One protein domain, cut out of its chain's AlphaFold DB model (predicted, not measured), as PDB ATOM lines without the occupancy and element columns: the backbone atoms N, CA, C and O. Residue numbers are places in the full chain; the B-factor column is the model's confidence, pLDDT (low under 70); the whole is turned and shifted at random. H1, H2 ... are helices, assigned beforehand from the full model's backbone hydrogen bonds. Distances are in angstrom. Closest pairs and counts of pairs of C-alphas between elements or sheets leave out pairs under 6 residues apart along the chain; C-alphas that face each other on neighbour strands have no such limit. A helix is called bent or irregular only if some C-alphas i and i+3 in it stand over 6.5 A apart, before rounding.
ATOM      1  N   ASP A   2       6.347 114.219 -30.364       59.97
ATOM      2  CA  ASP A   2       6.900 115.545 -30.729       59.97
ATOM      3  C   ASP A   2       6.680 116.656 -29.695       59.97
ATOM      4  O   ASP A   2       7.545 117.503 -29.468       59.97
ATOM      5  N   TYR A   3       5.531 116.640 -29.021       65.06
ATOM      6  CA  TYR A   3       5.218 117.611 -27.976       65.06
ATOM      7  C   TYR A   3       6.143 117.479 -26.754       65.06
ATOM      8  O   TYR A   3       6.591 118.483 -26.208       65.06
ATOM      9  N   ILE A   4       6.499 116.246 -26.377       63.75
ATOM     10  CA  ILE A   4       7.438 115.953 -25.283       63.75
ATOM     11  C   ILE A   4       8.816 116.491 -25.628       63.75
ATOM     12  O   ILE A   4       9.443 117.193 -24.837       63.75
ATOM     13  N   ILE A   5       9.248 116.192 -26.854       66.50
ATOM     14  CA  ILE A   5      10.525 116.633 -27.396       66.50
ATOM     15  C   ILE A   5      10.600 118.162 -27.377       66.50
ATOM     16  O   ILE A   5      11.594 118.724 -26.920       66.50
ATOM     17  N   LYS A   6       9.542 118.854 -27.810       75.94
ATOM     18  CA  LYS A   6       9.473 120.318 -27.769       75.94
ATOM     19  C   LYS A   6       9.610 120.863 -26.341       75.94
ATOM     20  O   LYS A   6      10.483 121.690 -26.097       75.94
ATOM     21  N   THR A   7       8.808 120.371 -25.396       72.44
ATOM     22  CA  THR A   7       8.834 120.837 -23.998       72.44
ATOM     23  C   THR A   7      10.189 120.599 -23.331       72.44
ATOM     24  O   THR A   7      10.673 121.440 -22.576       72.44
ATOM     25  N   PHE A   8      10.835 119.471 -23.616       74.56
ATOM     26  CA  PHE A   8      12.139 119.146 -23.045       74.56
ATOM     27  C   PHE A   8      13.259 119.999 -23.655       74.56
ATOM     28  O   PHE A   8      14.140 120.441 -22.922       74.56
ATOM     29  N   ASN A   9      13.196 120.312 -24.955       71.56
ATOM     30  CA  ASN A   9      14.121 121.262 -25.585       71.56
ATOM     31  C   ASN A   9      13.974 122.681 -25.007       71.56
ATOM     32  O   ASN A   9      14.976 123.333 -24.724       71.56
ATOM     33  N   GLU A  10      12.745 123.152 -24.774       81.19
ATOM     34  CA  GLU A  10      12.496 124.443 -24.111       81.19
ATOM     35  C   GLU A  10      13.061 124.459 -22.681       81.19
ATOM     36  O   GLU A  10      13.650 125.451 -22.243       81.19
ATOM     37  N   ARG A  11      12.938 123.337 -21.960       79.69
ATOM     38  CA  ARG A  11      13.486 123.190 -20.608       79.69
ATOM     39  C   ARG A  11      15.013 123.188 -20.596       79.69
ATOM     40  O   ARG A  11      15.600 123.845 -19.742       79.69
ATOM     41  N   LEU A  12      15.648 122.504 -21.549       75.62
ATOM     42  CA  LEU A  12      17.102 122.533 -21.726       75.62
ATOM     43  C   LEU A  12      17.609 123.939 -22.008       75.62
ATOM     44  O   LEU A  12      18.540 124.385 -21.348       75.62
ATOM     45  N   LEU A  13      16.949 124.659 -22.916       76.31
ATOM     46  CA  LEU A  13      17.302 126.041 -23.219       76.31
ATOM     47  C   LEU A  13      17.195 126.937 -21.975       76.31
ATOM     48  O   LEU A  13      18.022 127.822 -21.781       76.31
ATOM     49  N   SER A  14      16.189 126.710 -21.126       85.75
ATOM     50  CA  SER A  14      16.046 127.413 -19.846       85.75
ATOM     51  C   SER A  14      17.199 127.102 -18.883       85.75
ATOM     52  O   SER A  14      17.770 128.018 -18.295       85.75
ATOM     53  N   ILE A  15      17.587 125.828 -18.761       79.69
ATOM     54  CA  ILE A  15      18.715 125.403 -17.917       79.69
ATOM     55  C   ILE A  15      20.030 126.010 -18.418       79.69
ATOM     56  O   ILE A  15      20.804 126.526 -17.617       79.69
ATOM     57  N   ASP A  16      20.275 125.990 -19.728       72.88
ATOM     58  CA  ASP A  16      21.499 126.537 -20.316       72.88
ATOM     59  C   ASP A  16      21.579 128.063 -20.120       72.88
ATOM     60  O   ASP A  16      22.632 128.583 -19.749       72.88
ATOM     61  N   LYS A  17      20.453 128.780 -20.269       83.88
ATOM     62  CA  LYS A  17      20.360 130.217 -19.947       83.88
ATOM     63  C   LYS A  17      20.647 130.500 -18.476       83.88
ATOM     64  O   LYS A  17      21.327 131.473 -18.171       83.88
ATOM     65  N   GLU A  18      20.142 129.664 -17.575       87.75
ATOM     66  CA  GLU A  18      20.361 129.825 -16.139       87.75
ATOM     67  C   GLU A  18      21.821 129.558 -15.751       87.75
ATOM     68  O   GLU A  18      22.409 130.345 -15.015       87.75
ATOM     69  N   ILE A  19      22.448 128.510 -16.299       79.56
ATOM     70  CA  ILE A  19      23.882 128.244 -16.104       79.56
ATOM     71  C   ILE A  19      24.711 129.432 -16.600       79.56
ATOM     72  O   ILE A  19      25.607 129.889 -15.892       79.56
ATOM     73  N   PHE A  20      24.404 129.947 -17.793       84.44
ATOM     74  CA  PHE A  20      25.100 131.101 -18.354       84.44
ATOM     75  C   PHE A  20      24.939 132.344 -17.469       84.44
ATOM     76  O   PHE A  20      25.935 132.964 -17.111       84.44
ATOM     77  N   ARG A  21      23.712 132.640 -17.017       89.69
ATOM     78  CA  ARG A  21      23.420 133.737 -16.081       89.69
ATOM     79  C   ARG A  21      24.226 133.624 -14.786       89.69
ATOM     80  O   ARG A  21      24.680 134.634 -14.260       89.69
ATOM     81  N   ILE A  22      24.378 132.420 -14.231       88.94
ATOM     82  CA  ILE A  22      25.154 132.213 -12.999       88.94
ATOM     83  C   ILE A  22      26.650 132.436 -13.266       88.94
ATOM     84  O   ILE A  22      27.293 133.160 -12.509       88.94
ATOM     85  N   LEU A  23      27.189 131.876 -14.354       84.75
ATOM     86  CA  LEU A  23      28.601 132.033 -14.730       84.75
ATOM     87  C   LEU A  23      28.969 133.490 -15.044       84.75
ATOM     88  O   LEU A  23      30.031 133.953 -14.640       84.75
ATOM     89  N   GLU A  24      28.070 134.257 -15.668       87.44
ATOM     90  CA  GLU A  24      28.254 135.701 -15.875       87.44
ATOM     91  C   GLU A  24      28.415 136.490 -14.567       87.44
ATOM     92  O   GLU A  24      28.888 137.624 -14.597       87.44
ATOM     93  N   ASN A  25      28.027 135.930 -13.420       87.81
ATOM     94  CA  ASN A  25      28.186 136.572 -12.118       87.81
ATOM     95  C   ASN A  25      29.444 136.114 -11.360       87.81
ATOM     96  O   ASN A  25      29.732 136.682 -10.310       87.81
ATOM     97  N   GLU A  26      30.213 135.144 -11.865       87.88
ATOM     98  CA  GLU A  26      31.389 134.599 -11.169       87.88
ATOM     99  C   GLU A  26      32.453 135.673 -10.890       87.88
ATOM    100  O   GLU A  26      32.927 135.803  -9.759       87.88
ATOM    101  N   TRP A  27      32.751 136.523 -11.880       86.69
ATOM    102  CA  TRP A  27      33.733 137.612 -11.755       86.69
ATOM    103  C   TRP A  27      33.405 138.592 -10.619       86.69
ATOM    104  O   TRP A  27      34.297 139.226 -10.048       86.69
ATOM    105  N   LYS A  28      32.120 138.712 -10.251       91.06
ATOM    106  CA  LYS A  28      31.687 139.612  -9.181       91.06
ATOM    107  C   LYS A  28      32.252 139.190  -7.831       91.06
ATOM    108  O   LYS A  28      32.435 140.049  -6.981       91.06
ATOM    109  N   ILE A  29      32.572 137.912  -7.620       91.06
ATOM    110  CA  ILE A  29      33.191 137.446  -6.370       91.06
ATOM    111  C   ILE A  29      34.551 138.118  -6.164       91.06
ATOM    112  O   ILE A  29      34.825 138.640  -5.081       91.06
ATOM    113  N   GLU A  30      35.392 138.134  -7.199       90.75
ATOM    114  CA  GLU A  30      36.702 138.786  -7.150       90.75
ATOM    115  C   GLU A  30      36.560 140.295  -6.956       90.75
ATOM    116  O   GLU A  30      37.228 140.872  -6.095       90.75
ATOM    117  N   TYR A  31      35.621 140.918  -7.676       93.12
ATOM    118  CA  TYR A  31      35.325 142.339  -7.519       93.12
ATOM    119  C   TYR A  31      34.877 142.683  -6.088       93.12
ATOM    120  O   TYR A  31      35.424 143.594  -5.472       93.12
ATOM    121  N   LEU A  32      33.941 141.928  -5.506       94.31
ATOM    122  CA  LEU A  32      33.460 142.156  -4.138       94.31
ATOM    123  C   LEU A  32      34.573 141.970  -3.098       94.31
ATOM    124  O   LEU A  32      34.669 142.760  -2.161       94.31
ATOM    125  N   ASN A  33      35.449 140.975  -3.269       93.06
ATOM    126  CA  ASN A  33      36.607 140.792  -2.390       93.06
ATOM    127  C   ASN A  33      37.595 141.965  -2.494       93.06
ATOM    128  O   ASN A  33      38.104 142.420  -1.471       93.06
ATOM    129  N   MET A  34      37.835 142.483  -3.703       94.75
ATOM    130  CA  MET A  34      38.657 143.679  -3.909       94.75
ATOM    131  C   MET A  34      38.072 144.885  -3.162       94.75
ATOM    132  O   MET A  34      38.803 145.557  -2.438       94.75
ATOM    133  N   VAL A  35      36.759 145.121  -3.269       94.31
ATOM    134  CA  VAL A  35      36.085 146.224  -2.561       94.31
ATOM    135  C   VAL A  35      36.161 146.050  -1.043       94.31
ATOM    136  O   VAL A  35      36.435 147.016  -0.337       94.31
ATOM    137  N   CYS A  36      35.970 144.835  -0.518       93.62
ATOM    138  CA  CYS A  36      36.128 144.565   0.915       93.62
ATOM    139  C   CYS A  36      37.557 144.850   1.409       93.62
ATOM    140  O   CYS A  36      37.730 145.400   2.496       93.62
ATOM    141  N   ASN A  37      38.574 144.511   0.613       93.69
ATOM    142  CA  ASN A  37      39.976 144.762   0.953       93.69
ATOM    143  C   ASN A  37      40.346 146.253   0.878       93.69
ATOM    144  O   ASN A  37      41.233 146.699   1.603       93.69
ATOM    145  N   ASP A  38      39.649 147.025   0.041       94.75
ATOM    146  CA  ASP A  38      39.852 148.465  -0.152       94.75
ATOM    147  C   ASP A  38      38.679 149.308   0.389       94.75
ATOM    148  O   ASP A  38      38.371 150.393  -0.106       94.75
ATOM    149  N   ILE A  39      38.006 148.821   1.439       93.12
ATOM    150  CA  ILE A  39      36.737 149.392   1.921       93.12
ATOM    151  C   ILE A  39      36.848 150.865   2.344       93.12
ATOM    152  O   ILE A  39      35.872 151.615   2.309       93.12
ATOM    153  N   ARG A  40      38.048 151.311   2.730       88.81
ATOM    154  CA  ARG A  40      38.302 152.706   3.116       88.81
ATOM    155  C   ARG A  40      38.230 153.674   1.930       88.81
ATOM    156  O   ARG A  40      37.946 154.844   2.160       88.81
ATOM    157  N   ASN A  41      38.418 153.190   0.701       89.94
ATOM    158  CA  ASN A  41      38.288 153.948  -0.549       89.94
ATOM    159  C   ASN A  41      37.015 153.553  -1.321       89.94
ATOM    160  O   ASN A  41      37.002 153.498  -2.553       89.94
ATOM    161  N   ILE A  42      35.933 153.233  -0.600       90.00
ATOM    162  CA  ILE A  42      34.666 152.792  -1.201       90.00
ATOM    163  C   ILE A  42      34.094 153.788  -2.220       90.00
ATOM    164  O   ILE A  42      33.419 153.373  -3.160       90.00
ATOM    165  N   ASP A  43      34.410 155.077  -2.093       87.25
ATOM    166  CA  ASP A  43      34.024 156.138  -3.025       87.25
ATOM    167  C   ASP A  43      34.416 155.819  -4.474       87.25
ATOM    168  O   ASP A  43      33.622 156.032  -5.393       87.25
ATOM    169  N   LYS A  44      35.594 155.214  -4.671       90.81
ATOM    170  CA  LYS A  44      36.101 154.793  -5.986       90.81
ATOM    171  C   LYS A  44      35.360 153.585  -6.557       90.81
ATOM    172  O   LYS A  44      35.383 153.369  -7.766       90.81
ATOM    173  N   HIS A  45      34.692 152.817  -5.700       90.81
ATOM    174  CA  HIS A  45      34.037 151.554  -6.043       90.81
ATOM    175  C   HIS A  45      32.516 151.681  -6.180       90.81
ATOM    176  O   HIS A  45      31.881 150.773  -6.715       90.81
ATOM    177  N   MET A  46      31.912 152.801  -5.757       88.12
ATOM    178  CA  MET A  46      30.453 153.001  -5.773       88.12
ATOM    179  C   MET A  46      29.828 152.776  -7.159       88.12
ATOM    180  O   MET A  46      28.832 152.067  -7.274       88.12
ATOM    181  N   LEU A  47      30.440 153.295  -8.229       84.75
ATOM    182  CA  LEU A  47      29.955 153.094  -9.603       84.75
ATOM    183  C   LEU A  47      29.986 151.620 -10.030       84.75
ATOM    184  O   LEU A  47      29.039 151.130 -10.641       84.75
ATOM    185  N   GLY A  48      31.057 150.896  -9.699       84.50
ATOM    186  CA  GLY A  48      31.148 149.473 -10.014       84.50
ATOM    187  C   GLY A  48      30.209 148.628  -9.149       84.50
ATOM    188  O   GLY A  48      29.644 147.650  -9.637       84.50
ATOM    189  N   LEU A  49      29.958 149.030  -7.896       89.38
ATOM    190  CA  LEU A  49      28.961 148.396  -7.030       89.38
ATOM    191  C   LEU A  49      27.545 148.553  -7.598       89.38
ATOM    192  O   LEU A  49      26.826 147.560  -7.649       89.38
ATOM    193  N   ALA A  50      27.174 149.729  -8.113       85.38
ATOM    194  CA  ALA A  50      25.852 149.966  -8.710       85.38
ATOM    195  C   ALA A  50      25.493 148.958  -9.819       85.38
ATOM    196  O   ALA A  50      24.336 148.567  -9.949       85.38
ATOM    197  N   ASN A  51      26.491 148.498 -10.578       81.81
ATOM    198  CA  ASN A  51      26.318 147.505 -11.642       81.81
ATOM    199  C   ASN A  51      26.461 146.048 -11.168       81.81
ATOM    200  O   ASN A  51      26.085 145.119 -11.885       81.81
ATOM    201  N   SER A  52      27.038 145.824  -9.986       81.94
ATOM    202  CA  SER A  52      27.469 144.490  -9.556       81.94
ATOM    203  C   SER A  52      26.526 143.842  -8.547       81.94
ATOM    204  O   SER A  52      26.365 142.622  -8.590       81.94
ATOM    205  N   ILE A  53      25.873 144.625  -7.685       88.88
ATOM    206  CA  ILE A  53      25.003 144.117  -6.611       88.88
ATOM    207  C   ILE A  53      23.536 144.500  -6.821       88.88
ATOM    208  O   ILE A  53      23.204 145.337  -7.660       88.88
ATOM    209  N   LYS A  54      22.626 143.883  -6.058       89.38
ATOM    210  CA  LYS A  54      21.191 144.183  -6.156       89.38
ATOM    211  C   LYS A  54      20.915 145.623  -5.736       89.38
ATOM    212  O   LYS A  54      21.470 146.099  -4.746       89.38
ATOM    213  N   LEU A  55      19.970 146.273  -6.420       90.19
ATOM    214  CA  LEU A  55      19.608 147.675  -6.182       90.19
ATOM    215  C   LEU A  55      19.334 147.976  -4.700       90.19
ATOM    216  O   LEU A  55      19.873 148.934  -4.166       90.19
ATOM    217  N   ASN A  56      18.580 147.117  -4.007       91.75
ATOM    218  CA  ASN A  56      18.288 147.308  -2.582       91.75
ATOM    219  C   ASN A  56      19.557 147.312  -1.711       91.75
ATOM    220  O   ASN A  56      19.672 148.107  -0.782       91.75
ATOM    221  N   ASN A  57      20.515 146.433  -2.012       91.25
ATOM    222  CA  ASN A  57      21.774 146.360  -1.277       91.25
ATOM    223  C   ASN A  57      22.685 147.539  -1.628       91.25
ATOM    224  O   ASN A  57      23.302 148.108  -0.732       91.25
ATOM    225  N   TYR A  58      22.688 147.973  -2.891       93.00
ATOM    226  CA  TYR A  58      23.360 149.200  -3.311       93.00
ATOM    227  C   TYR A  58      22.821 150.433  -2.578       93.00
ATOM    228  O   TYR A  58      23.598 151.157  -1.964       93.00
ATOM    229  N   THR A  59      21.500 150.630  -2.545       91.19
ATOM    230  CA  THR A  59      20.872 151.754  -1.831       91.19
ATOM    231  C   THR A  59      21.197 151.728  -0.333       91.19
ATOM    232  O   THR A  59      21.442 152.771   0.271       91.19
ATOM    233  N   ASN A  60      21.263 150.544   0.285       92.31
ATOM    234  CA  ASN A  60      21.680 150.419   1.682       92.31
ATOM    235  C   ASN A  60      23.142 150.839   1.891       92.31
ATOM    236  O   ASN A  60      23.435 151.576   2.833       92.31
ATOM    237  N   ILE A  61      24.047 150.408   1.011       92.69
ATOM    238  CA  ILE A  61      25.460 150.801   1.055       92.69
ATOM    239  C   ILE A  61      25.610 152.306   0.834       92.69
ATOM    240  O   ILE A  61      26.344 152.951   1.578       92.69
ATOM    241  N   GLU A  62      24.882 152.883  -0.118       91.69
ATOM    242  CA  GLU A  62      24.878 154.321  -0.397       91.69
ATOM    243  C   GLU A  62      24.429 155.142   0.824       91.69
ATOM    244  O   GLU A  62      25.080 156.123   1.185       91.69
ATOM    245  N   ASN A  63      23.392 154.695   1.538       90.50
ATOM    246  CA  ASN A  63      22.927 155.336   2.773       90.50
ATOM    247  C   ASN A  63      23.966 155.268   3.910       90.50
ATOM    248  O   ASN A  63      24.178 156.247   4.639       90.50
ATOM    249  N   ILE A  64      24.637 154.122   4.068       91.44
ATOM    250  CA  ILE A  64      25.721 153.972   5.051       91.44
ATOM    251  C   ILE A  64      26.911 154.858   4.653       91.44
ATOM    252  O   ILE A  64      27.472 155.558   5.496       91.44
ATOM    253  N   TYR A  65      27.252 154.902   3.365       90.25
ATOM    254  CA  TYR A  65      28.329 155.727   2.829       90.25
ATOM    255  C   TYR A  65      28.069 157.233   3.003       90.25
ATOM    256  O   TYR A  65      28.956 157.969   3.441       90.25
ATOM    257  N   ALA A  66      26.840 157.700   2.782       85.44
ATOM    258  CA  ALA A  66      26.458 159.081   3.076       85.44
ATOM    259  C   ALA A  66      26.678 159.430   4.563       85.44
ATOM    260  O   ALA A  66      27.188 160.505   4.889       85.44
ATOM    261  N   SER A  67      26.376 158.491   5.467       83.94
ATOM    262  CA  SER A  67      26.628 158.647   6.907       83.94
ATOM    263  C   SER A  67      28.128 158.706   7.231       83.94
ATOM    264  O   SER A  67      28.549 159.524   8.051       83.94
ATOM    265  N   ILE A  68      28.950 157.907   6.544       84.75
ATOM    266  CA  ILE A  68      30.421 157.933   6.632       84.75
ATOM    267  C   ILE A  68      30.974 159.305   6.211       84.75
ATOM    268  O   ILE A  68      31.805 159.877   6.923       84.75
ATOM    269  N   ILE A  69      30.489 159.889   5.108       83.06
ATOM    270  CA  ILE A  69      30.916 161.226   4.649       83.06
ATOM    271  C   ILE A  69      30.581 162.304   5.689       83.06
ATOM    272  O   ILE A  69      31.397 163.184   5.968       83.06
ATOM    273  N   VAL A  70      29.384 162.258   6.278       79.56
ATOM    274  CA  VAL A  70      28.962 163.245   7.285       79.56
ATOM    275  C   VAL A  70      29.798 163.128   8.562       79.56
ATOM    276  O   VAL A  70      30.208 164.143   9.130       79.56
ATOM    277  N   ASN A  71      30.079 161.900   8.996       74.12
ATOM    278  CA  ASN A  71      30.812 161.625  10.226       74.12
ATOM    279  C   ASN A  71      32.317 161.890  10.089       74.12
ATOM    280  O   ASN A  71      32.891 162.533  10.961       74.12
ATOM    281  N   SER A  72      32.947 161.521   8.971       71.56
ATOM    282  CA  SER A  72      34.378 161.775   8.715       71.56
ATOM    283  C   SER A  72      34.771 163.261   8.742       71.56
ATOM    284  O   SER A  72      35.920 163.592   9.022       71.56
ATOM    285  N   ARG A  73      33.816 164.179   8.535       72.38
ATOM    286  CA  ARG A  73      34.018 165.637   8.642       72.38
ATOM    287  C   ARG A  73      34.016 166.170  10.082       72.38
ATOM    288  O   ARG A  73      34.278 167.352  10.294       72.38
ATOM    289  N   ARG A  74      33.699 165.342  11.083       64.25
ATOM    290  CA  ARG A  74      33.622 165.723  12.502       64.25
ATOM    291  C   ARG A  74      34.722 164.986  13.279       64.25
ATOM    292  O   ARG A  74      34.726 163.768  13.367       64.25
ATOM    293  N   ASN A  75      35.672 165.722  13.859       56.47
ATOM    294  CA  ASN A  75      36.911 165.150  14.402       56.47
ATOM    295  C   ASN A  75      36.800 164.841  15.917       56.47
ATOM    296  O   ASN A  75      37.147 165.677  16.752       56.47
ATOM    297  N   LYS A  76      36.267 163.668  16.299       60.09
ATOM    298  CA  LYS A  76      36.262 163.160  17.695       60.09
ATOM    299  C   LYS A  76      36.458 161.640  17.725       60.09
ATOM    300  O   LYS A  76      35.868 160.943  16.919       60.09
ATOM    301  N   ALA A  77      37.196 161.101  18.698       57.00
ATOM    302  CA  ALA A  77      37.521 159.664  18.791       57.00
ATOM    303  C   ALA A  77      36.303 158.706  18.763       57.00
ATOM    304  O   ALA A  77      36.389 157.631  18.179       57.00
ATOM    305  N   LYS A  78      35.145 159.113  19.313       57.91
ATOM    306  CA  LYS A  78      33.876 158.355  19.229       57.91
ATOM    307  C   LYS A  78      33.437 158.095  17.775       57.91
ATOM    308  O   LYS A  78      32.866 157.058  17.479       57.91
ATOM    309  N   ILE A  79      33.786 159.005  16.869       60.41
ATOM    310  CA  ILE A  79      33.423 158.969  15.453       60.41
ATOM    311  C   ILE A  79      34.281 157.953  14.682       60.41
ATOM    312  O   ILE A  79      33.801 157.382  13.713       60.41
ATOM    313  N   ILE A  80      35.506 157.651  15.134       60.62
ATOM    314  CA  ILE A  80      36.356 156.618  14.513       60.62
ATOM    315  C   ILE A  80      35.738 155.223  14.712       60.62
ATOM    316  O   ILE A  80      35.610 154.477  13.747       60.62
ATOM    317  N   PHE A  81      35.258 154.910  15.922       57.88
ATOM    318  CA  PHE A  81      34.526 153.661  16.185       57.88
ATOM    319  C   PHE A  81      33.217 153.571  15.384       57.88
ATOM    320  O   PHE A  81      32.893 152.510  14.849       57.88
ATOM    321  N   ASP A  82      32.488 154.685  15.254       66.88
ATOM    322  CA  ASP A  82      31.258 154.742  14.454       66.88
ATOM    323  C   ASP A  82      31.539 154.547  12.944       66.88
ATOM    324  O   ASP A  82      30.720 153.966  12.224       66.88
ATOM    325  N   LEU A  83      32.708 154.983  12.457       77.50
ATOM    326  CA  LEU A  83      33.165 154.780  11.077       77.50
ATOM    327  C   LEU A  83      33.587 153.330  10.819       77.50
ATOM    328  O   LEU A  83      33.111 152.740   9.851       77.50
ATOM    329  N   ASP A  84      34.397 152.729  11.693       81.06
ATOM    330  CA  ASP A  84      34.778 151.314  11.577       81.06
ATOM    331  C   ASP A  84      33.537 150.403  11.636       81.06
ATOM    332  O   ASP A  84      33.401 149.482  10.831       81.06
ATOM    333  N   SER A  85      32.563 150.717  12.502       85.94
ATOM    334  CA  SER A  85      31.268 150.020  12.533       85.94
ATOM    335  C   SER A  85      30.480 150.179  11.228       85.94
ATOM    336  O   SER A  85      29.842 149.231  10.769       85.94
ATOM    337  N   SER A  86      30.522 151.358  10.601       88.56
ATOM    338  CA  SER A  86      29.836 151.606   9.328       88.56
ATOM    339  C   SER A  86      30.475 150.824   8.176       88.56
ATOM    340  O   SER A  86      29.758 150.221   7.382       88.56
ATOM    341  N   TYR A  87      31.809 150.761   8.116       90.88
ATOM    342  CA  TYR A  87      32.516 149.940   7.130       90.88
ATOM    343  C   TYR A  87      32.250 148.443   7.325       90.88
ATOM    344  O   TYR A  87      32.013 147.741   6.343       90.88
ATOM    345  N   LEU A  88      32.207 147.961   8.573       91.69
ATOM    346  CA  LEU A  88      31.850 146.571   8.877       91.69
ATOM    347  C   LEU A  88      30.454 146.207   8.354       91.69
ATOM    348  O   LEU A  88      30.304 145.173   7.712       91.69
ATOM    349  N   LYS A  89      29.456 147.083   8.529       94.00
ATOM    350  CA  LYS A  89      28.103 146.866   7.980       94.00
ATOM    351  C   LYS A  89      28.095 146.745   6.457       94.00
ATOM    352  O   LYS A  89      27.339 145.949   5.908       94.00
ATOM    353  N   ILE A  90      28.923 147.522   5.760       92.69
ATOM    354  CA  ILE A  90      29.044 147.412   4.302       92.69
ATOM    355  C   ILE A  90      29.685 146.072   3.926       92.69
ATOM    356  O   ILE A  90      29.165 145.378   3.057       92.69
ATOM    357  N   ILE A  91      30.764 145.675   4.607       94.62
ATOM    358  CA  ILE A  91      31.420 144.377   4.390       94.62
ATOM    359  C   ILE A  91      30.437 143.219   4.609       94.62
ATOM    360  O   ILE A  91      30.432 142.273   3.826       94.62
ATOM    361  N   GLU A  92      29.576 143.290   5.626       94.94
ATOM    362  CA  GLU A  92      28.528 142.291   5.865       94.94
ATOM    363  C   GLU A  92      27.550 142.182   4.684       94.94
ATOM    364  O   GLU A  92      27.256 141.074   4.233       94.94
ATOM    365  N   ILE A  93      27.094 143.312   4.129       94.56
ATOM    366  CA  ILE A  93      26.215 143.329   2.945       94.56
ATOM    367  C   ILE A  93      26.924 142.706   1.733       94.56
ATOM    368  O   ILE A  93      26.346 141.861   1.047       94.56
ATOM    369  N   LEU A  94      28.181 143.088   1.481       94.50
ATOM    370  CA  LEU A  94      28.969 142.576   0.355       94.50
ATOM    371  C   LEU A  94      29.271 141.076   0.499       94.50
ATOM    372  O   LEU A  94      29.200 140.335  -0.481       94.50
ATOM    373  N   ASN A  95      29.562 140.605   1.715       93.62
ATOM    374  CA  ASN A  95      29.763 139.183   1.985       93.62
ATOM    375  C   ASN A  95      28.478 138.377   1.779       93.62
ATOM    376  O   ASN A  95      28.553 137.284   1.229       93.62
ATOM    377  N   LYS A  96      27.310 138.922   2.138       93.81
ATOM    378  CA  LYS A  96      26.023 138.265   1.886       93.81
ATOM    379  C   LYS A  96      25.730 138.124   0.388       93.81
ATOM    380  O   LYS A  96      25.352 137.046  -0.055       93.81
ATOM    381  N   GLU A  97      25.955 139.177  -0.400       91.88
ATOM    382  CA  GLU A  97      25.852 139.109  -1.871       91.88
ATOM    383  C   GLU A  97      26.817 138.067  -2.452       91.88
ATOM    384  O   GLU A  97      26.433 137.232  -3.270       91.88
ATOM    385  N   LYS A  98      28.066 138.053  -1.976       93.31
ATOM    386  CA  LYS A  98      29.063 137.055  -2.376       93.31
ATOM    387  C   LYS A  98      28.615 135.627  -2.048       93.31
ATOM    388  O   LYS A  98      28.769 134.739  -2.882       93.31
ATOM    389  N   GLU A  99      28.074 135.387  -0.857       92.94
ATOM    390  CA  GLU A  99      27.568 134.070  -0.456       92.94
ATOM    391  C   GLU A  99      26.401 133.606  -1.330       92.94
ATOM    392  O   GLU A  99      26.341 132.429  -1.683       92.94
ATOM    393  N   GLU A 100      25.503 134.510  -1.727       91.19
ATOM    394  CA  GLU A 100      24.425 134.194  -2.669       91.19
ATOM    395  C   GLU A 100      24.982 133.739  -4.027       91.19
ATOM    396  O   GLU A 100      24.564 132.696  -4.530       91.19
ATOM    397  N   ILE A 101      25.989 134.436  -4.568       90.00
ATOM    398  CA  ILE A 101      26.646 134.055  -5.831       90.00
ATOM    399  C   ILE A 101      27.360 132.700  -5.692       90.00
ATOM    400  O   ILE A 101      27.220 131.838  -6.556       90.00
ATOM    401  N   ILE A 102      28.083 132.463  -4.592       90.56
ATOM    402  CA  ILE A 102      28.750 131.174  -4.323       90.56
ATOM    403  C   ILE A 102      27.729 130.035  -4.223       90.56
ATOM    404  O   ILE A 102      27.963 128.935  -4.728       90.56
ATOM    405  N   ASN A 103      26.594 130.276  -3.570       92.25
ATOM    406  CA  ASN A 103      25.530 129.286  -3.465       92.25
ATOM    407  C   ASN A 103      24.881 129.004  -4.824       92.25
ATOM    408  O   ASN A 103      24.551 127.852  -5.096       92.25
ATOM    409  N   ASP A 104      24.745 130.006  -5.692       89.88
ATOM    410  CA  ASP A 104      24.288 129.805  -7.068       89.88
ATOM    411  C   ASP A 104      25.316 129.032  -7.910       89.88
ATOM    412  O   ASP A 104      24.936 128.109  -8.631       89.88
ATOM    413  N   LEU A 105      26.618 129.299  -7.758       87.75
ATOM    414  CA  LEU A 105      27.679 128.532  -8.427       87.75
ATOM    415  C   LEU A 105      27.654 127.050  -8.033       87.75
ATOM    416  O   LEU A 105      27.807 126.185  -8.892       87.75
ATOM    417  N   LYS A 106      27.377 126.726  -6.763       90.62
ATOM    418  CA  LYS A 106      27.219 125.328  -6.318       90.62
ATOM    419  C   LYS A 106      26.053 124.610  -7.007       90.62
ATOM    420  O   LYS A 106      26.123 123.400  -7.209       90.62
ATOM    421  N   LYS A 107      25.005 125.336  -7.418       91.12
ATOM    422  CA  LYS A 107      23.871 124.764  -8.165       91.12
ATOM    423  C   LYS A 107      24.235 124.412  -9.606       91.12
ATOM    424  O   LYS A 107      23.490 123.667 -10.238       91.12
ATOM    425  N   ILE A 108      25.355 124.904 -10.148       83.19
ATOM    426  CA  ILE A 108      25.760 124.606 -11.531       83.19
ATOM    427  C   ILE A 108      25.926 123.104 -11.741       83.19
ATOM    428  O   ILE A 108      25.487 122.594 -12.768       83.19
ATOM    429  N   ASP A 109      26.511 122.379 -10.789       81.12
ATOM    430  CA  ASP A 109      26.697 120.934 -10.934       81.12
ATOM    431  C   ASP A 109      25.356 120.188 -10.950       81.12
ATOM    432  O   ASP A 109      25.157 119.271 -11.753       81.12
ATOM    433  N   GLU A 110      24.392 120.636 -10.143       86.62
ATOM    434  CA  GLU A 110      23.023 120.116 -10.146       86.62
ATOM    435  C   GLU A 110      22.298 120.437 -11.461       86.62
ATOM    436  O   GLU A 110      21.686 119.551 -12.061       86.62
ATOM    437  N   LEU A 111      22.426 121.668 -11.966       80.19
ATOM    438  CA  LEU A 111      21.853 122.106 -13.242       80.19
ATOM    439  C   LEU A 111      22.484 121.376 -14.434       80.19
ATOM    440  O   LEU A 111      21.775 120.969 -15.352       80.19
ATOM    441  N   ARG A 112      23.799 121.138 -14.418       75.25
ATOM    442  CA  ARG A 112      24.507 120.349 -15.436       75.25
ATOM    443  C   ARG A 112      24.073 118.892 -15.402       75.25
ATOM    444  O   ARG A 112      23.851 118.304 -16.459       75.25
ATOM    445  N   LYS A 113      23.907 118.309 -14.212       77.50
ATOM    446  CA  LYS A 113      23.363 116.955 -14.050       77.50
ATOM    447  C   LYS A 113      21.926 116.875 -14.569       77.50
ATOM    448  O   LYS A 113      21.594 115.943 -15.294       77.50
ATOM    449  N   LEU A 114      21.101 117.876 -14.273       80.62
ATOM    450  CA  LEU A 114      19.734 117.967 -14.776       80.62
ATOM    451  C   LEU A 114      19.698 118.127 -16.305       80.62
ATOM    452  O   LEU A 114      18.953 117.411 -16.967       80.62
ATOM    453  N   SER A 115      20.544 118.993 -16.874       71.06
ATOM    454  CA  SER A 115      20.722 119.166 -18.326       71.06
ATOM    455  C   SER A 115      21.126 117.852 -18.995       71.06
ATOM    456  O   SER A 115      20.525 117.459 -19.992       71.06
ATOM    457  N   ARG A 116      22.077 117.109 -18.409       68.56
ATOM    458  CA  ARG A 116      22.441 115.761 -18.877       68.56
ATOM    459  C   ARG A 116      21.237 114.826 -18.862       68.56
ATOM    460  O   ARG A 116      20.962 114.227 -19.889       68.56
ATOM    461  N   ASN A 117      20.468 114.777 -17.777       70.81
ATOM    462  CA  ASN A 117      19.285 113.914 -17.690       70.81
ATOM    463  C   ASN A 117      18.211 114.271 -18.734       70.81
ATOM    464  O   ASN A 117      17.645 113.375 -19.352       70.81
ATOM    465  N   TYR A 118      17.956 115.560 -18.979       66.94
ATOM    466  CA  TYR A 118      17.042 116.001 -20.039       66.94
ATOM    467  C   TYR A 118      17.563 115.662 -21.441       66.94
ATOM    468  O   TYR A 118      16.778 115.235 -22.285       66.94
ATOM    469  N   LYS A 119      18.872 115.808 -21.694       63.28
ATOM    470  CA  LYS A 119      19.512 115.398 -22.956       63.28
ATOM    471  C   LYS A 119      19.411 113.889 -23.147       63.28
ATOM    472  O   LYS A 119      18.954 113.458 -24.193       63.28
ATOM    473  N   THR A 120      19.733 113.099 -22.127       60.91
ATOM    474  CA  THR A 120      19.583 111.638 -22.136       60.91
ATOM    475  C   THR A 120      18.134 111.227 -22.385       60.91
ATOM    476  O   THR A 120      17.892 110.375 -23.230       60.91
ATOM    477  N   ALA A 121      17.163 111.878 -21.740       60.94
ATOM    478  CA  ALA A 121      15.748 111.600 -21.963       60.94
ATOM    479  C   ALA A 121      15.290 111.953 -23.386       60.94
ATOM    480  O   ALA A 121      14.545 111.200 -23.997       60.94
ATOM    481  N   LEU A 122      15.744 113.081 -23.939       58.25
ATOM    482  CA  LEU A 122      15.467 113.457 -25.326       58.25
ATOM    483  C   LEU A 122      16.117 112.519 -26.337       58.25
ATOM    484  O   LEU A 122      15.523 112.270 -27.382       58.25
ATOM    485  N   LEU A 123      17.326 112.044 -26.046       50.66
ATOM    486  CA  LEU A 123      18.032 111.084 -26.886       50.66
ATOM    487  C   LEU A 123      17.285 109.749 -26.900       50.66
ATOM    488  O   LEU A 123      16.994 109.228 -27.969       50.66
ATOM    489  N   ASP A 124      16.877 109.268 -25.730       51.59
ATOM    490  CA  ASP A 124      16.069 108.059 -25.582       51.59
ATOM    491  C   ASP A 124      14.707 108.195 -26.293       51.59
ATOM    492  O   ASP A 124      14.306 107.326 -27.054       51.59
ATOM    493  N   LEU A 125      14.039 109.347 -26.171       55.88
ATOM    494  CA  LEU A 125      12.792 109.629 -26.894       55.88
ATOM    495  C   LEU A 125      12.961 109.691 -28.422       55.88
ATOM    496  O   LEU A 125      12.035 109.356 -29.155       55.88
ATOM    497  N   LYS A 126      14.087 110.203 -28.921       52.84
ATOM    498  CA  LYS A 126      14.287 110.432 -30.361       52.84
ATOM    499  C   LYS A 126      14.858 109.224 -31.089       52.84
ATOM    500  O   LYS A 126      14.580 109.065 -32.274       52.84
ATOM    501  N   TYR A 127      15.692 108.444 -30.412       41.62
ATOM    502  CA  TYR A 127      16.596 107.513 -31.078       41.62
ATOM    503  C   TYR A 127      16.454 106.070 -30.597       41.62
ATOM    504  O   TYR A 127      16.853 105.174 -31.336       41.62
ATOM    505  N   ASN A 128      15.822 105.820 -29.444       41.44
ATOM    506  CA  ASN A 128      15.528 104.455 -29.020       41.44
ATOM    507  C   ASN A 128      14.162 104.004 -29.543       41.44
ATOM    508  O   ASN A 128      13.180 104.744 -29.513       41.44
ATOM    509  N   GLU A 129      14.083 102.750 -29.997       42.03
ATOM    510  CA  GLU A 129      12.815 102.131 -30.416       42.03
ATOM    511  C   GLU A 129      11.811 102.007 -29.264       42.03
ATOM    512  O   GLU A 129      10.601 101.991 -29.489       42.03
ATOM    513  N   LYS A 130      12.322 101.973 -28.028       45.56
ATOM    514  CA  LYS A 130      11.550 102.083 -26.798       45.56
ATOM    515  C   LYS A 130      12.219 103.023 -25.816       45.56
ATOM    516  O   LYS A 130      13.414 102.908 -25.565       45.56
ATOM    517  N   VAL A 131      11.407 103.845 -25.165       54.78
ATOM    518  CA  VAL A 131      11.858 104.720 -24.084       54.78
ATOM    519  C   VAL A 131      12.188 103.877 -22.851       54.78
ATOM    520  O   VAL A 131      11.362 103.076 -22.403       54.78
ATOM    521  N   MET A 132      13.375 104.043 -22.273       57.53
ATOM    522  CA  MET A 132      13.778 103.291 -21.085       57.53
ATOM    523  C   MET A 132      12.845 103.580 -19.899       57.53
ATOM    524  O   MET A 132      12.499 104.738 -19.674       57.53
ATOM    525  N   PRO A 133      12.513 102.594 -19.041       61.56
ATOM    526  CA  PRO A 133      11.652 102.813 -17.873       61.56
ATOM    527  C   PRO A 133      12.114 103.964 -16.970       61.56
ATOM    528  O   PRO A 133      11.310 104.796 -16.569       61.56
ATOM    529  N   LYS A 134      13.429 104.100 -16.743       66.38
ATOM    530  CA  LYS A 134      14.006 105.224 -15.982       66.38
ATOM    531  C   LYS A 134      13.767 106.577 -16.649       66.38
ATOM    532  O   LYS A 134      13.591 107.579 -15.962       66.38
ATOM    533  N   THR A 135      13.764 106.611 -17.976       63.25
ATOM    534  CA  THR A 135      13.433 107.803 -18.748       63.25
ATOM    535  C   THR A 135      11.939 108.062 -18.730       63.25
ATOM    536  O   THR A 135      11.551 109.207 -18.563       63.25
ATOM    537  N   ILE A 136      11.091 107.035 -18.810       63.53
ATOM    538  CA  ILE A 136       9.641 107.167 -18.625       63.53
ATOM    539  C   ILE A 136       9.344 107.769 -17.245       63.53
ATOM    540  O   ILE A 136       8.576 108.724 -17.154       63.53
ATOM    541  N   ASP A 137       9.992 107.281 -16.188       66.75
ATOM    542  CA  ASP A 137       9.847 107.799 -14.825       66.75
ATOM    543  C   ASP A 137      10.378 109.229 -14.705       66.75
ATOM    544  O   ASP A 137       9.707 110.106 -14.158       66.75
ATOM    545  N   PHE A 138      11.559 109.505 -15.264       70.38
ATOM    546  CA  PHE A 138      12.114 110.855 -15.317       70.38
ATOM    547  C   PHE A 138      11.168 111.810 -16.050       70.38
ATOM    548  O   PHE A 138      10.906 112.911 -15.568       70.38
ATOM    549  N   ILE A 139      10.609 111.372 -17.174       67.44
ATOM    550  CA  ILE A 139       9.655 112.120 -17.975       67.44
ATOM    551  C   ILE A 139       8.381 112.375 -17.180       67.44
ATOM    552  O   ILE A 139       7.987 113.529 -17.058       67.44
ATOM    553  N   LYS A 140       7.778 111.344 -16.578       69.00
ATOM    554  CA  LYS A 140       6.569 111.448 -15.746       69.00
ATOM    555  C   LYS A 140       6.772 112.423 -14.580       69.00
ATOM    556  O   LYS A 140       5.906 113.265 -14.337       69.00
ATOM    557  N   ASN A 141       7.938 112.381 -13.935       73.44
ATOM    558  CA  ASN A 141       8.285 113.242 -12.802       73.44
ATOM    559  C   ASN A 141       8.620 114.688 -13.203       73.44
ATOM    560  O   ASN A 141       8.445 115.603 -12.401       73.44
ATOM    561  N   ASN A 142       9.071 114.917 -14.439       70.38
ATOM    562  CA  ASN A 142       9.532 116.227 -14.913       70.38
ATOM    563  C   ASN A 142       8.657 116.829 -16.026       70.38
ATOM    564  O   ASN A 142       9.000 117.869 -16.592       70.38
ATOM    565  N   PHE A 143       7.505 116.210 -16.306       64.56
ATOM    566  CA  PHE A 143       6.553 116.616 -17.344       64.56
ATOM    567  C   PHE A 143       5.822 117.934 -17.046       64.56
ATOM    568  O   PHE A 143       5.141 118.469 -17.913       64.56
ATOM    569  N   GLY A 144       5.966 118.487 -15.839       56.41
ATOM    570  CA  GLY A 144       5.396 119.780 -15.460       56.41
ATOM    571  C   GLY A 144       3.859 119.840 -15.459       56.41
ATOM    572  O   GLY A 144       3.160 118.823 -15.511       56.41
ATOM    573  N   ASN A 145       3.340 121.071 -15.381       51.44
ATOM    574  CA  ASN A 145       1.912 121.391 -15.439       51.44
ATOM    575  C   ASN A 145       1.476 121.574 -16.898       51.44
ATOM    576  O   ASN A 145       1.539 122.672 -17.445       51.44
ATOM    577  N   ILE A 146       1.050 120.481 -17.525       52.25
ATOM    578  CA  ILE A 146       0.460 120.457 -18.871       52.25
ATOM    579  C   ILE A 146      -1.052 120.202 -18.729       52.25
ATOM    580  O   ILE A 146      -1.446 119.469 -17.817       52.25
ATOM    581  N   PRO A 147      -1.904 120.756 -19.616       51.19
ATOM    582  CA  PRO A 147      -3.318 120.391 -19.712       51.19
ATOM    583  C   PRO A 147      -3.529 118.865 -19.775       51.19
ATOM    584  O   PRO A 147      -2.841 118.158 -20.519       51.19
ATOM    585  N   ASN A 148      -4.455 118.347 -18.957       52.88
ATOM    586  CA  ASN A 148      -4.640 116.905 -18.725       52.88
ATOM    587  C   ASN A 148      -4.887 116.099 -20.012       52.88
ATOM    588  O   ASN A 148      -4.409 114.977 -20.137       52.88
ATOM    589  N   ASP A 149      -5.581 116.680 -20.982       49.56
ATOM    590  CA  ASP A 149      -5.901 116.094 -22.284       49.56
ATOM    591  C   ASP A 149      -4.647 115.780 -23.123       49.56
ATOM    592  O   ASP A 149      -4.500 114.675 -23.652       49.56
ATOM    593  N   LYS A 150      -3.689 116.712 -23.189       51.72
ATOM    594  CA  LYS A 150      -2.420 116.515 -23.915       51.72
ATOM    595  C   LYS A 150      -1.454 115.614 -23.155       51.72
ATOM    596  O   LYS A 150      -0.703 114.858 -23.772       51.72
ATOM    597  N   LYS A 151      -1.501 115.664 -21.822       51.94
ATOM    598  CA  LYS A 151      -0.690 114.822 -20.937       51.94
ATOM    599  C   LYS A 151      -1.080 113.345 -21.050       51.94
ATOM    600  O   LYS A 151      -0.201 112.512 -21.221       51.94
ATOM    601  N   VAL A 152      -2.377 113.029 -21.030       53.78
ATOM    602  CA  VAL A 152      -2.872 111.644 -21.156       53.78
ATOM    603  C   VAL A 152      -2.504 111.047 -22.514       53.78
ATOM    604  O   VAL A 152      -1.992 109.934 -22.570       53.78
ATOM    605  N   LYS A 153      -2.668 111.798 -23.612       52.22
ATOM    606  CA  LYS A 153      -2.311 111.313 -24.955       52.22
ATOM    607  C   LYS A 153      -0.805 111.043 -25.103       52.22
ATOM    608  O   LYS A 153      -0.422 110.002 -25.622       52.22
ATOM    609  N   ALA A 154       0.038 111.943 -24.596       52.56
ATOM    610  CA  ALA A 154       1.492 111.796 -24.651       52.56
ATOM    611  C   ALA A 154       2.018 110.653 -23.758       52.56
ATOM    612  O   ALA A 154       2.963 109.969 -24.144       52.56
ATOM    613  N   LEU A 155       1.402 110.427 -22.591       54.25
ATOM    614  CA  LEU A 155       1.749 109.322 -21.692       54.25
ATOM    615  C   LEU A 155       1.267 107.962 -22.221       54.25
ATOM    616  O   LEU A 155       1.999 106.986 -22.102       54.25
ATOM    617  N   ASN A 156       0.098 107.909 -22.865       51.34
ATOM    618  CA  ASN A 156      -0.400 106.691 -23.509       51.34
ATOM    619  C   ASN A 156       0.469 106.274 -24.709       51.34
ATOM    620  O   ASN A 156       0.702 105.085 -24.906       51.34
ATOM    621  N   GLU A 157       0.986 107.231 -25.491       52.22
ATOM    622  CA  GLU A 157       1.979 106.950 -26.542       52.22
ATOM    623  C   GLU A 157       3.287 106.402 -25.941       52.22
ATOM    624  O   GLU A 157       3.824 105.418 -26.437       52.22
ATOM    625  N   LEU A 158       3.770 106.982 -24.837       52.19
ATOM    626  CA  LEU A 158       4.950 106.506 -24.098       52.19
ATOM    627  C   LEU A 158       4.798 105.068 -23.575       52.19
ATOM    628  O   LEU A 158       5.726 104.272 -23.702       52.19
ATOM    629  N   ASP A 159       3.636 104.729 -23.014       48.62
ATOM    630  CA  ASP A 159       3.353 103.377 -22.519       48.62
ATOM    631  C   ASP A 159       3.180 102.361 -23.680       48.62
ATOM    632  O   ASP A 159       3.541 101.194 -23.523       48.62
ATOM    633  N   TYR A 160       2.710 102.791 -24.863       44.97
ATOM    634  CA  TYR A 160       2.625 101.973 -26.089       44.97
ATOM    635  C   TYR A 160       4.013 101.609 -26.647       44.97
ATOM    636  O   TYR A 160       4.294 100.430 -26.877       44.97
ATOM    637  N   TYR A 161       4.930 102.580 -26.755       43.78
ATOM    638  CA  TYR A 161       6.330 102.319 -27.131       43.78
ATOM    639  C   TYR A 161       7.099 101.530 -26.059       43.78
ATOM    640  O   TYR A 161       8.156 100.986 -26.337       43.78
ATOM    641  N   GLY A 162       6.579 101.378 -24.840       44.41
ATOM    642  CA  GLY A 162       7.187 100.535 -23.811       44.41
ATOM    643  C   GLY A 162       7.100  99.023 -24.077       44.41
ATOM    644  O   GLY A 162       7.881  98.271 -23.484       44.41
ATOM    645  N   LYS A 163       6.210  98.519 -24.959       43.50
ATOM    646  CA  LYS A 163       5.754  97.111 -24.857       43.50
ATOM    647  C   LYS A 163       6.222  96.011 -25.833       43.50
ATOM    648  O   LYS A 163       6.404  94.929 -25.309       43.50
TER     649      LYS A 163
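This is residues 2 to 163 of the 446 residues of an uncharacterized protein of Firmicutes bacterium CAG:884 (UniProt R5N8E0). A single very long helix, H6, runs nearly the whole length of a slender rod, and the other helices are strung along it. H1 and H2 follow one another along H6; H3, H4 and H5 join H2 in a head at one end, while H7 folds back on H6 at the other end with H8 beside it. The turn at residues 73 to 78 sticks out beyond the head. The printed part has 162 residues with eight named helices, H1 to H8 in order, and no named strand: it is all helix. It is extended, with a radius of gyration of the C-alphas of 25.3 A and spans of 84 by 28 by 21 A.

Find C-alpha 2 at (6.900, 115.545, -30.729); from there H1 runs over residues 2 to 23, 31.6 A long. Next come H2, residues 27 to 37, H3, residues 39 to 44, and H4, residues 46 to 52. H3 is irregular: C-alphas 40 and 43 are 8.2 A apart. H5 takes residues 55 to 72, 25.3 A long. H6, residues 77 to 127, starts at C-alpha 77 at (37.521, 159.664, 18.791) and is 75.1 A long, with a kink of 29 degrees near residue 109. H7 is residues 133 to 142, and H8, residues 148 to 161, ends at C-alpha 161 at (6.330, 102.319, -27.131).

Begin with H6, the hub, which touches five helices. H1 touches it opposite ways at a shallow tilt of 27 degrees, closest at the C-alphas of Leu 12 and Ser 115, 6.0 A. H2 touches residues 91 to 102 of H6, closest at C-alphas 29 and 98, 5.8 A. H3 only just touches H6, with 3 pairs of C-alphas within 8 A, closest at Ile 39 and Tyr 87, 6.7 A. H5 and H6 form a hairpin, closest at C-alphas 61 and 90, 5.9 A; H4 and H5 form another and only just touch, with 3 pairs within 8 A, closest at C-alphas 50 and 58, 6.0 A. H7 makes a hairpin with H6, closest at C-alphas 121 and 135, 5.5 A. H8 is close to but not clearly touching H7, with C-alphas 136 and 158 closest at 7.2 A. In H1, H2, H5, H7 and H8 every O i to N i+4 pair is within hydrogen-bond range; H4 has 2 of 3, H6 43 of 47, and H3 0 of 2 but 2 of 3 O i to N i+3 pairs.

The C-alphas farthest apart, Asn 75 and Lys 163, are 84.5 A from each other. The printed part has no cut, and its links are tight. Mean pLDDT of the printed part is 75.7; look for values under 70 at residues 74 to 82, 118 to 137 and 143 to 163, among others.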